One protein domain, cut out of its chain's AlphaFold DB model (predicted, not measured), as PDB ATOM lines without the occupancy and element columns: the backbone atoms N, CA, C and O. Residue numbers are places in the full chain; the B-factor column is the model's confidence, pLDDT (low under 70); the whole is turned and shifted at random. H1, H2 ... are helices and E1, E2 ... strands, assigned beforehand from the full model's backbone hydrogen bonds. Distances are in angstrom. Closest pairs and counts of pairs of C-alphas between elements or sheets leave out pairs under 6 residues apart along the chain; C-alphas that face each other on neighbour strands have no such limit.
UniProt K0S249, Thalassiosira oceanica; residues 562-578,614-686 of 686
ATOM      1  N   LYS A 562      64.970   2.150  26.783       89.25
ATOM      2  CA  LYS A 562      64.336   2.861  27.912       89.25
ATOM      3  C   LYS A 562      62.805   2.827  27.811       89.25
ATOM      4  O   LYS A 562      62.140   2.597  28.818       89.25
ATOM      5  N   LEU A 563      62.269   3.005  26.600       85.88
ATOM      6  CA  LEU A 563      60.838   2.902  26.330       85.88
ATOM      7  C   LEU A 563      60.336   1.470  26.550       85.88
ATOM      8  O   LEU A 563      59.399   1.276  27.318       85.88
ATOM      9  N   GLY A 564      60.998   0.470  25.956       83.75
ATOM     10  CA  GLY A 564      60.633  -0.939  26.125       83.75
ATOM     11  C   GLY A 564      60.632  -1.380  27.587       83.75
ATOM     12  O   GLY A 564      59.668  -1.977  28.048       83.75
ATOM     13  N   THR A 565      61.655  -1.018  28.366       85.06
ATOM     14  CA  THR A 565      61.705  -1.306  29.807       85.06
ATOM     15  C   THR A 565      60.595  -0.593  30.577       85.06
ATOM     16  O   THR A 565      60.030  -1.187  31.492       85.06
ATOM     17  N   LYS A 566      60.259   0.660  30.233       87.81
ATOM     18  CA  LYS A 566      59.140   1.384  30.860       87.81
ATOM     19  C   LYS A 566      57.813   0.665  30.600       87.81
ATOM     20  O   LYS A 566      57.063   0.427  31.542       87.81
ATOM     21  N   LEU A 567      57.546   0.283  29.351       79.56
ATOM     22  CA  LEU A 567      56.295  -0.375  28.964       79.56
ATOM     23  C   LEU A 567      56.186  -1.812  29.487       79.56
ATOM     24  O   LEU A 567      55.106  -2.213  29.920       79.56
ATOM     25  N   LEU A 568      57.295  -2.555  29.530       77.56
ATOM     26  CA  LEU A 568      57.352  -3.896  30.114       77.56
ATOM     27  C   LEU A 568      57.116  -3.858  31.629       77.56
ATOM     28  O   LEU A 568      56.361  -4.669  32.155       77.56
ATOM     29  N   LYS A 569      57.680  -2.872  32.340       80.00
ATOM     30  CA  LYS A 569      57.383  -2.658  33.767       80.00
ATOM     31  C   LYS A 569      55.913  -2.321  33.997       80.00
ATOM     32  O   LYS A 569      55.308  -2.898  34.893       80.00
ATOM     33  N   ALA A 570      55.331  -1.448  33.176       76.00
ATOM     34  CA  ALA A 570      53.898  -1.163  33.245       76.00
ATOM     35  C   ALA A 570      53.063  -2.431  32.982       76.00
ATOM     36  O   ALA A 570      52.066  -2.657  33.655       76.00
ATOM     37  N   HIS A 571      53.479  -3.279  32.029       72.75
ATOM     38  CA  HIS A 571      52.861  -4.588  31.778       72.75
ATOM     39  C   HIS A 571      52.887  -5.503  32.986       72.75
ATOM     40  O   HIS A 571      51.846  -6.027  33.367       72.75
ATOM     41  N   HIS A 572      54.042  -5.628  33.628       73.12
ATOM     42  CA  HIS A 572      54.160  -6.411  34.845       73.12
ATOM     43  C   HIS A 572      53.254  -5.917  35.958       73.12
ATOM     44  O   HIS A 572      52.615  -6.742  36.598       73.12
ATOM     45  N   VAL A 573      53.160  -4.601  36.170       72.56
ATOM     46  CA  VAL A 573      52.226  -4.046  37.155       72.56
ATOM     47  C   VAL A 573      50.806  -4.505  36.810       72.56
ATOM     48  O   VAL A 573      50.198  -5.199  37.614       72.56
ATOM     49  N   ASP A 574      50.325  -4.278  35.587       65.38
ATOM     50  CA  ASP A 574      48.967  -4.674  35.174       65.38
ATOM     51  C   ASP A 574      48.660  -6.172  35.288       65.38
ATOM     52  O   ASP A 574      47.508  -6.537  35.538       65.38
ATOM     53  N   VAL A 575      49.648  -7.034  35.037       60.38
ATOM     54  CA  VAL A 575      49.485  -8.494  35.099       60.38
ATOM     55  C   VAL A 575      49.602  -8.999  36.538       60.38
ATOM     56  O   VAL A 575      48.789  -9.817  36.954       60.38
ATOM     57  N   SER A 576      50.547  -8.482  37.330       56.03
ATOM     58  CA  SER A 576      50.735  -8.864  38.743       56.03
ATOM     59  C   SER A 576      49.497  -8.592  39.602       56.03
ATOM     60  O   SER A 576      49.146  -9.417  40.445       56.03
ATOM     61  N   TRP A 577      48.755  -7.512  39.320       49.84
ATOM     62  CA  TRP A 577      47.450  -7.256  39.945       49.84
ATOM     63  C   TRP A 577      46.417  -8.359  39.673       49.84
ATOM     64  O   TRP A 577      45.522  -8.564  40.488       49.84
ATOM     65  N   ARG A 578      46.520  -9.072  38.547       49.34
ATOM     66  CA  ARG A 578      45.558 -10.111  38.141       49.34
ATOM     67  C   ARG A 578      45.916 -11.497  38.663       49.34
ATOM     68  O   ARG A 578      45.016 -12.270  38.951       49.34
ATOM     69  N   ALA A 614      46.559   4.049  32.249       60.34
ATOM     70  CA  ALA A 614      46.990   4.544  30.937       60.34
ATOM     71  C   ALA A 614      47.415   3.430  29.951       60.34
ATOM     72  O   ALA A 614      47.544   3.669  28.740       60.34
ATOM     73  N   THR A 615      47.653   2.210  30.445       61.75
ATOM     74  CA  THR A 615      47.968   1.033  29.622       61.75
ATOM     75  C   THR A 615      46.798   0.077  29.410       61.75
ATOM     76  O   THR A 615      46.898  -0.800  28.543       61.75
ATOM     77  N   ARG A 616      45.675   0.259  30.118       68.56
ATOM     78  CA  ARG A 616      44.442  -0.491  29.846       68.56
ATOM     79  C   ARG A 616      43.954  -0.166  28.432       68.56
ATOM     80  O   ARG A 616      43.918   0.985  28.014       68.56
ATOM     81  N   GLY A 617      43.615  -1.200  27.665       82.06
ATOM     82  CA  GLY A 617      43.119  -1.034  26.298       82.06
ATOM     83  C   GLY A 617      44.189  -1.006  25.199       82.06
ATOM     84  O   GLY A 617      43.814  -0.874  24.034       82.06
ATOM     85  N   LYS A 618      45.482  -1.190  25.519       85.50
ATOM     86  CA  LYS A 618      46.556  -1.347  24.517       85.50
ATOM     87  C   LYS A 618      46.917  -2.812  24.268       85.50
ATOM     88  O   LYS A 618      46.947  -3.626  25.188       85.50
ATOM     89  N   CYS A 619      47.258  -3.124  23.018       89.38
ATOM     90  CA  CYS A 619      47.753  -4.440  22.605       89.38
ATOM     91  C   CYS A 619      49.021  -4.814  23.387       89.38
ATOM     92  O   CYS A 619      49.912  -3.977  23.543       89.38
ATOM     93  N   SER A 620      49.155  -6.071  23.824       87.44
ATOM     94  CA  SER A 620      50.357  -6.496  24.547       87.44
ATOM     95  C   SER A 620      51.629  -6.372  23.715       87.44
ATOM     96  O   SER A 620      52.658  -6.034  24.287       87.44
ATOM     97  N   LEU A 621      51.567  -6.489  22.380       84.69
ATOM     98  CA  LEU A 621      52.734  -6.255  21.519       84.69
ATOM     99  C   LEU A 621      53.310  -4.840  21.691       84.69
ATOM    100  O   LEU A 621      54.527  -4.680  21.721       84.69
ATOM    101  N   LEU A 622      52.469  -3.815  21.867       83.50
ATOM    102  CA  LEU A 622      52.948  -2.451  22.135       83.50
ATOM    103  C   LEU A 622      53.657  -2.336  23.483       83.50
ATOM    104  O   LEU A 622      54.401  -1.387  23.702       83.50
ATOM    105  N   ARG A 623      53.411  -3.277  24.397       80.25
ATOM    106  CA  ARG A 623      53.976  -3.272  25.746       80.25
ATOM    107  C   ARG A 623      55.250  -4.098  25.829       80.25
ATOM    108  O   ARG A 623      56.239  -3.652  26.400       80.25
ATOM    109  N   THR A 624      55.214  -5.294  25.254       79.19
ATOM    110  CA  THR A 624      56.264  -6.307  25.368       79.19
ATOM    111  C   THR A 624      57.217  -6.315  24.174       79.19
ATOM    112  O   THR A 624      58.314  -6.872  24.258       79.19
ATOM    113  N   GLY A 625      56.815  -5.725  23.042       81.44
ATOM    114  CA  GLY A 625      57.431  -5.993  21.743       81.44
ATOM    115  C   GLY A 625      57.349  -7.479  21.381       81.44
ATOM    116  O   GLY A 625      56.600  -8.238  21.997       81.44
ATOM    117  N   PHE A 626      58.174  -7.920  20.429       77.19
ATOM    118  CA  PHE A 626      58.265  -9.325  19.999       77.19
ATOM    119  C   PHE A 626      59.062 -10.199  20.989       77.19
ATOM    120  O   PHE A 626      59.911 -11.009  20.608       77.19
ATOM    121  N   CYS A 627      58.890  -9.976  22.294       72.44
ATOM    122  CA  CYS A 627      59.602 -10.699  23.339       72.44
ATOM    123  C   CYS A 627      58.803 -11.926  23.802       72.44
ATOM    124  O   CYS A 627      57.609 -11.830  24.049       72.44
ATOM    125  N   GLN A 628      59.481 -13.072  23.905       72.44
ATOM    126  CA  GLN A 628      58.938 -14.346  24.406       72.44
ATOM    127  C   GLN A 628      59.600 -14.737  25.742       72.44
ATOM    128  O   GLN A 628      59.852 -15.905  26.026       72.44
ATOM    129  N   SER A 629      60.005 -13.749  26.539       74.75
ATOM    130  CA  SER A 629      60.639 -13.987  27.841       74.75
ATOM    131  C   SER A 629      59.593 -14.282  28.913       74.75
ATOM    132  O   SER A 629      58.455 -13.861  28.781       74.75
ATOM    133  N   LYS A 630      59.988 -14.864  30.050       70.69
ATOM    134  CA  LYS A 630      59.101 -14.982  31.228       70.69
ATOM    135  C   LYS A 630      58.503 -13.642  31.686       70.69
ATOM    136  O   LYS A 630      57.436 -13.604  32.276       70.69
ATOM    137  N   GLU A 631      59.167 -12.534  31.359       70.12
ATOM    138  CA  GLU A 631      58.682 -11.172  31.619       70.12
ATOM    139  C   GLU A 631      57.465 -10.761  30.755       70.12
ATOM    140  O   GLU A 631      56.937  -9.662  30.879       70.12
ATOM    141  N   THR A 632      57.012 -11.628  29.849       77.12
ATOM    142  CA  THR A 632      55.870 -11.385  28.954       77.12
ATOM    143  C   THR A 632      54.786 -12.447  29.109       77.12
ATOM    144  O   THR A 632      54.050 -12.727  28.161       77.12
ATOM    145  N   GLU A 633      54.723 -13.079  30.282       82.69
ATOM    146  CA  GLU A 633      53.643 -13.996  30.633       82.69
ATOM    147  C   GLU A 633      52.298 -13.261  30.659       82.69
ATOM    148  O   GLU A 633      52.138 -12.240  31.326       82.69
ATOM    149  N   GLN A 634      51.339 -13.765  29.886       87.56
ATOM    150  CA  GLN A 634      49.994 -13.209  29.773       87.56
ATOM    151  C   GLN A 634      48.991 -14.307  29.411       87.56
ATOM    152  O   GLN A 634      49.367 -15.371  28.912       87.56
ATOM    153  N   GLU A 635      47.705 -14.027  29.614       86.38
ATOM    154  CA  GLU A 635      46.632 -14.836  29.040       86.38
ATOM    155  C   GLU A 635      46.646 -14.711  27.513       86.38
ATOM    156  O   GLU A 635      46.680 -13.610  26.946       86.38
ATOM    157  N   MET A 636      46.623 -15.864  26.857       91.12
ATOM    158  CA  MET A 636      46.684 -16.025  25.415       91.12
ATOM    159  C   MET A 636      45.357 -16.583  24.927       91.12
ATOM    160  O   MET A 636      44.831 -17.545  25.486       91.12
ATOM    161  N   PHE A 637      44.843 -16.011  23.847       92.75
ATOM    162  CA  PHE A 637      43.589 -16.423  23.235       92.75
ATOM    163  C   PHE A 637      43.827 -16.815  21.774       92.75
ATOM    164  O   PHE A 637      44.618 -16.177  21.080       92.75
ATOM    165  N   ALA A 638      43.140 -17.843  21.293       89.69
ATOM    166  CA  ALA A 638      43.049 -18.183  19.879       89.69
ATOM    167  C   ALA A 638      41.774 -17.559  19.301       89.69
ATOM    168  O   ALA A 638      40.739 -17.567  19.959       89.69
ATOM    169  N   CYS A 639      41.830 -17.017  18.086       93.81
ATOM    170  CA  CYS A 639      40.648 -16.512  17.387       93.81
ATOM    171  C   CYS A 639      40.397 -17.371  16.149       93.81
ATOM    172  O   CYS A 639      41.087 -17.214  15.137       93.81
ATOM    173  N   MET A 640      39.403 -18.255  16.229       83.12
ATOM    174  CA  MET A 640      39.070 -19.214  15.175       83.12
ATOM    175  C   MET A 640      38.560 -18.495  13.924       83.12
ATOM    176  O   MET A 640      38.978 -18.815  12.815       83.12
ATOM    177  N   THR A 641      37.767 -17.431  14.097       86.06
ATOM    178  CA  THR A 641      37.256 -16.605  12.989       86.06
ATOM    179  C   THR A 641      38.373 -15.941  12.179       86.06
ATOM    180  O   THR A 641      38.284 -15.845  10.959       86.06
ATOM    181  N   CYS A 642      39.445 -15.484  12.834       83.12
ATOM    182  CA  CYS A 642      40.588 -14.867  12.150       83.12
ATOM    183  C   CYS A 642      41.680 -15.867  11.743       83.12
ATOM    184  O   CYS A 642      42.661 -15.455  11.120       83.12
ATOM    185  N   GLY A 643      41.552 -17.144  12.118       79.81
ATOM    186  CA  GLY A 643      42.603 -18.148  11.940       79.81
ATOM    187  C   GLY A 643      43.864 -17.865  12.767       79.81
ATOM    188  O   GLY A 643      44.962 -18.235  12.360       79.81
ATOM    189  N   ILE A 644      43.737 -17.171  13.905       86.12
ATOM    190  CA  ILE A 644      44.853 -16.948  14.836       86.12
ATOM    191  C   ILE A 644      44.873 -18.125  15.810       86.12
ATOM    192  O   ILE A 644      44.239 -18.074  16.863       86.12
ATOM    193  N   THR A 645      45.554 -19.200  15.420       81.00
ATOM    194  CA  THR A 645      45.616 -20.472  16.154       81.00
ATOM    195  C   THR A 645      47.062 -20.990  16.254       81.00
ATOM    196  O   THR A 645      47.975 -20.435  15.642       81.00
ATOM    197  N   PHE A 646      47.279 -22.045  17.053       66.38
ATOM    198  CA  PHE A 646      48.509 -22.858  17.127       66.38
ATOM    199  C   PHE A 646      49.845 -22.097  17.173       66.38
ATOM    200  O   PHE A 646      50.545 -21.957  16.172       66.38
ATOM    201  N   GLY A 647      50.255 -21.673  18.369       68.25
ATOM    202  CA  GLY A 647      51.532 -20.973  18.570       68.25
ATOM    203  C   GLY A 647      51.496 -19.492  18.182       68.25
ATOM    204  O   GLY A 647      52.457 -18.780  18.464       68.25
ATOM    205  N   ARG A 648      50.379 -19.029  17.608       82.69
ATOM    206  CA  ARG A 648      50.000 -17.619  17.492       82.69
ATOM    207  C   ARG A 648      48.809 -17.331  18.405       82.69
ATOM    208  O   ARG A 648      47.963 -18.203  18.602       82.69
ATOM    209  N   PHE A 649      48.732 -16.133  18.973       91.56
ATOM    210  CA  PHE A 649      47.689 -15.780  19.939       91.56
ATOM    211  C   PHE A 649      47.377 -14.287  19.972       91.56
ATOM    212  O   PHE A 649      48.178 -13.412  19.636       91.56
ATOM    213  N   VAL A 650      46.172 -13.974  20.435       94.25
ATOM    214  CA  VAL A 650      45.741 -12.619  20.759       94.25
ATOM    215  C   VAL A 650      45.798 -12.412  22.267       94.25
ATOM    216  O   VAL A 650      45.502 -13.316  23.044       94.25
ATOM    217  N   CYS A 651      46.219 -11.227  22.701       94.19
ATOM    218  CA  CYS A 651      46.154 -10.876  24.117       94.19
ATOM    219  C   CYS A 651      44.716 -10.578  24.538       94.19
ATOM    220  O   CYS A 651      43.892 -10.212  23.699       94.19
ATOM    221  N   LEU A 652      44.461 -10.603  25.846       92.62
ATOM    222  CA  LEU A 652      43.160 -10.289  26.449       92.62
ATOM    223  C   LEU A 652      42.530  -8.967  25.963       92.62
ATOM    224  O   LEU A 652      41.316  -8.819  25.844       92.62
ATOM    225  N   THR A 653      43.357  -7.958  25.693       93.50
ATOM    226  CA  THR A 653      42.854  -6.673  25.192       93.50
ATOM    227  C   THR A 653      42.409  -6.762  23.733       93.50
ATOM    228  O   THR A 653      41.405  -6.170  23.350       93.50
ATOM    229  N   CYS A 654      43.136  -7.508  22.905       94.75
ATOM    230  CA  CYS A 654      42.765  -7.688  21.506       94.75
ATOM    231  C   CYS A 654      41.585  -8.651  21.352       94.75
ATOM    232  O   CYS A 654      40.763  -8.408  20.474       94.75
ATOM    233  N   SER A 655      41.461  -9.684  22.194       95.06
ATOM    234  CA  SER A 655      40.278 -10.558  22.187       95.06
ATOM    235  C   SER A 655      38.996  -9.768  22.448       95.06
ATOM    236  O   SER A 655      38.036  -9.919  21.708       95.06
ATOM    237  N   SER A 656      39.017  -8.863  23.430       93.25
ATOM    238  CA  SER A 656      37.849  -8.050  23.798       93.25
ATOM    239  C   SER A 656      37.561  -6.870  22.866       93.25
ATOM    240  O   SER A 656      36.409  -6.477  22.763       93.25
ATOM    241  N   ARG A 657      38.567  -6.279  22.198       93.69
ATOM    242  CA  ARG A 657      38.369  -5.072  21.357       93.69
ATOM    243  C   ARG A 657      38.468  -5.320  19.854       93.69
ATOM    244  O   ARG A 657      37.700  -4.769  19.068       93.69
ATOM    245  N   CYS A 658      39.486  -6.062  19.421       93.88
ATOM    246  CA  CYS A 658      39.735  -6.304  17.996       93.88
ATOM    247  C   CYS A 658      38.907  -7.476  17.473       93.88
ATOM    248  O   CYS A 658      38.503  -7.451  16.316       93.88
ATOM    249  N   HIS A 659      38.676  -8.468  18.330       93.19
ATOM    250  CA  HIS A 659      37.976  -9.710  18.015       93.19
ATOM    251  C   HIS A 659      36.648  -9.820  18.775       93.19
ATOM    252  O   HIS A 659      36.166 -10.919  19.039       93.19
ATOM    253  N   GLU A 660      36.056  -8.677  19.124       95.12
ATOM    254  CA  GLU A 660      34.705  -8.629  19.671       95.12
ATOM    255  C   GLU A 660      33.721  -9.243  18.665       95.12
ATOM    256  O   GLU A 660      33.727  -8.885  17.485       95.12
ATOM    257  N   GLY A 661      32.914 -10.203  19.122       92.94
ATOM    258  CA  GLY A 661      31.978 -10.947  18.273       92.94
ATOM    259  C   GLY A 661      32.603 -12.066  17.430       92.94
ATOM    260  O   GLY A 661      31.895 -12.683  16.640       92.94
ATOM    261  N   HIS A 662      33.903 -12.346  17.569       95.50
ATOM    262  CA  HIS A 662      34.530 -13.513  16.944       95.50
ATOM    263  C   HIS A 662      34.491 -14.732  17.876       95.50
ATOM    264  O   HIS A 662      34.371 -14.594  19.093       95.50
ATOM    265  N   ASP A 663      34.675 -15.926  17.310       91.62
ATOM    266  CA  ASP A 663      34.921 -17.143  18.087       91.62
ATOM    267  C   ASP A 663      36.349 -17.097  18.651       91.62
ATOM    268  O   ASP A 663      37.338 -17.300  17.932       91.62
ATOM    269  N   VAL A 664      36.451 -16.719  19.927       94.56
ATOM    270  CA  VAL A 664      37.707 -16.553  20.656       94.56
ATOM    271  C   VAL A 664      37.742 -17.510  21.840       94.56
ATOM    272  O   VAL A 664      36.889 -17.457  22.721       94.56
ATOM    273  N   GLN A 665      38.777 -18.344  21.889       88.75
ATOM    274  CA  GLN A 665      38.973 -19.365  22.915       88.75
ATOM    275  C   GLN A 665      40.249 -19.085  23.707       88.75
ATOM    276  O   GLN A 665      41.215 -18.537  23.170       88.75
ATOM    277  N   ILE A 666      40.285 -19.454  24.987       89.69
ATOM    278  CA  ILE A 666      41.509 -19.359  25.792       89.69
ATOM    279  C   ILE A 666      42.492 -20.418  25.280       89.69
ATOM    280  O   ILE A 666      42.209 -21.608  25.320       89.69
ATOM    281  N   ALA A 667      43.655 -19.983  24.798       82.19
ATOM    282  CA  ALA A 667      44.726 -20.871  24.345       82.19
ATOM    283  C   ALA A 667      45.662 -21.283  25.496       82.19
ATOM    284  O   ALA A 667      46.334 -22.313  25.418       82.19
ATOM    285  N   GLY A 668      45.720 -20.474  26.559       81.50
ATOM    286  CA  GLY A 668      46.448 -20.767  27.791       81.50
ATOM    287  C   GLY A 668      47.077 -19.526  28.421       81.50
ATOM    288  O   GLY A 668      46.762 -18.393  28.067       81.50
ATOM    289  N   PHE A 669      48.008 -19.749  29.345       82.12
ATOM    290  CA  PHE A 669      48.832 -18.710  29.963       82.12
ATOM    291  C   PHE A 669      50.304 -19.032  29.723       82.12
ATOM    292  O   PHE A 669      50.725 -20.180  29.898       82.12
ATOM    293  N   GLY A 670      51.084 -18.044  29.299       80.44
ATOM    294  CA  GLY A 670      52.498 -18.256  29.017       80.44
ATOM    295  C   GLY A 670      53.194 -17.030  28.436       80.44
ATOM    296  O   GLY A 670      52.552 -16.007  28.187       80.44
ATOM    297  N   PRO A 671      54.522 -17.111  28.243       82.50
ATOM    298  CA  PRO A 671      55.311 -16.015  27.707       82.50
ATOM    299  C   PRO A 671      54.997 -15.797  26.229       82.50
ATOM    300  O   PRO A 671      55.116 -16.713  25.414       82.50
ATOM    301  N   GLY A 672      54.646 -14.565  25.870       80.19
ATOM    302  CA  GLY A 672      54.234 -14.290  24.504       80.19
ATOM    303  C   GLY A 672      54.001 -12.823  24.171       80.19
ATOM    304  O   GLY A 672      54.079 -11.969  25.049       80.19
ATOM    305  N   TYR A 673      53.684 -12.527  22.910       86.44
ATOM    306  CA  TYR A 673      53.194 -11.232  22.448       86.44
ATOM    307  C   TYR A 673      51.992 -11.417  21.516       86.44
ATOM    308  O   TYR A 673      51.852 -12.441  20.867       86.44
ATOM    309  N   CYS A 674      51.117 -10.420  21.437       90.69
ATOM    310  CA  CYS A 674      49.912 -10.523  20.622       90.69
ATOM    311  C   CYS A 674      50.196 -10.449  19.109       90.69
ATOM    312  O   CYS A 674      50.729  -9.449  18.629       90.69
ATOM    313  N   ASP A 675      49.708 -11.434  18.353       87.31
ATOM    314  CA  ASP A 675      49.794 -11.507  16.885       87.31
ATOM    315  C   ASP A 675      48.644 -10.779  16.163       87.31
ATOM    316  O   ASP A 675      48.575 -10.766  14.935       87.31
ATOM    317  N   CYS A 676      47.729 -10.133  16.897       89.06
ATOM    318  CA  CYS A 676      46.561  -9.455  16.320       89.06
ATOM    319  C   CYS A 676      46.966  -8.434  15.249       89.06
ATOM    320  O   CYS A 676      46.352  -8.387  14.192       89.06
ATOM    321  N   CYS A 677      48.019  -7.645  15.466       78.06
ATOM    322  CA  CYS A 677      48.489  -6.678  14.467       78.06
ATOM    323  C   CYS A 677      49.315  -7.300  13.336       78.06
ATOM    324  O   CYS A 677      49.567  -6.611  12.354       78.06
ATOM    325  N   LEU A 678      49.763  -8.552  13.485       74.19
ATOM    326  CA  LEU A 678      50.460  -9.290  12.431       74.19
ATOM    327  C   LEU A 678      49.467  -9.905  11.441       74.19
ATOM    328  O   LEU A 678      49.726  -9.979  10.243       74.19
ATOM    329  N   LEU A 679      48.321 -10.356  11.952       74.31
ATOM    330  CA  LEU A 679      47.356 -11.144  11.187       74.31
ATOM    331  C   LEU A 679      46.049 -10.407  10.883       74.31
ATOM    332  O   LEU A 679      45.270 -10.868  10.052       74.31
ATOM    333  N   SER A 680      45.796  -9.271  11.535       72.19
ATOM    334  CA  SER A 680      44.575  -8.480  11.368       72.19
ATOM    335  C   SER A 680      44.838  -6.976  11.509       72.19
ATOM    336  O   SER A 680      45.911  -6.533  11.923       72.19
ATOM    337  N   SER A 681      43.843  -6.156  11.173       78.00
ATOM    338  CA  SER A 681      43.862  -4.711  11.417       78.00
ATOM    339  C   SER A 681      43.602  -4.419  12.899       78.00
ATOM    340  O   SER A 681      42.486  -4.080  13.294       78.00
ATOM    341  N   CYS A 682      44.626  -4.593  13.734       78.50
ATOM    342  CA  CYS A 682      44.512  -4.396  15.177       78.50
ATOM    343  C   CYS A 682      44.085  -2.958  15.525       78.50
ATOM    344  O   CYS A 682      44.884  -2.023  15.442       78.50
ATOM    345  N   LYS A 683      42.840  -2.802  15.995       85.25
ATOM    346  CA  LYS A 683      42.263  -1.529  16.464       85.25
ATOM    347  C   LYS A 683      43.023  -0.942  17.661       85.25
ATOM    348  O   LYS A 683      42.983   0.259  17.889       85.25
ATOM    349  N   CYS A 684      43.752  -1.776  18.406       80.00
ATOM    350  CA  CYS A 684      44.536  -1.355  19.570       80.00
ATOM    351  C   CYS A 684      45.896  -0.724  19.217       80.00
ATOM    352  O   CYS A 684      46.650  -0.382  20.127       80.00
ATOM    353  N   MET A 685      46.240  -0.632  17.926       74.19
ATOM    354  CA  MET A 685      47.448   0.047  17.440       74.19
ATOM    355  C   MET A 685      47.178   1.489  16.985       74.19
ATOM    356  O   MET A 685      48.142   2.156  16.605       74.19
ATOM    357  N   GLY A 686      45.910   1.909  16.930       61.53
ATOM    358  CA  GLY A 686      45.458   3.217  16.441       61.53
ATOM    359  C   GLY A 686      45.720   4.365  17.398       61.53
ATOM    360  O   GLY A 686      45.793   4.107  18.623       61.53
TER     361      GLY A 686
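Overview. This is residues 562 to 578 and 614 to 686 of the 686 residues of a protein of Thalassiosira oceanica (UniProt K0S249). A ribbon of two antiparallel strands, E1 and E2, makes a wall along one side of the model, with the short helix H3 packed over E1; the longest helix, H1, stands at one end and packs on the short H2. H2 and H4 are near each other beyond the ribbon, and the long stretch from 640 to 651 folds back to E1, where residues 650 to 651 pair with 636 to 637, antiparallel. The 90 printed residues hold four named helices and two named strands in the order H1, H2, E1, H3, E2, H4, in the mixed class, helices and strands. The whole is compact, with a radius of gyration of the C-alphas of 12.0 A, and rounded, spanning 36 by 26 by 22 A.

Along the chain. Find C-alpha 562 at (64.336, 2.861, 27.912); from there H1 runs through residues 562 to 576, 21.0 A from first to last C-alpha. After the cut, look for H2 at residues 620 to 624, 6.0 A long. E1, residues 633 to 639, begins at C-alpha 633, (53.643, -13.996, 30.633), and is 18.7 A long. H3 is residues 652 to 657, 8.7 A long. E2, residues 664 to 671, is 19.0 A long and bends by 58 degrees at residue 668. H4, residues 676 to 679, is 5.5 A long and ends at C-alpha 679, (47.356, -11.144, 11.187).

Arrangement. Begin with E1 and E2, antiparallel neighbours at 153 degrees between their directions; N 636 and O 668 are 2.8 A apart and N 665 and O 638 2.9 A, both within hydrogen-bond range. The closest C-alphas of E1 and H3, those of Glu 635 and Leu 652, are 6.3 A apart. H3 and H4 are close but not clearly touching, with the C-alphas of Cys 654 and Cys 676 closest at 6.7 A. H1 and H2 touch, and their closest C-alphas, those of Leu 567 and Arg 623, are 4.9 A apart. H1 is apart from H3, E2 and H4. Each O i to N i+4 pair in H1, H2 and H3 is within hydrogen-bond range; H4 is too short for such a pair, and its 1 pair of O i to N i+3 is not within range.

Size, cuts and confidence. The two C-alphas farthest apart, those of Lys 562 and Asp 663, are 36.9 A apart. Residues 579 to 613 are not printed, and C-alphas 578 and 614 are 16.4 A apart across this cut. The link from E1 to H3 is long, with 12 residues; the link from E2 to H4 is tight. The mean pLDDT of the printed part is 81.3; look for values under 70 at residues 574 to 578, 614 to 616, 646 to 647 and at 686, the chain's last residue.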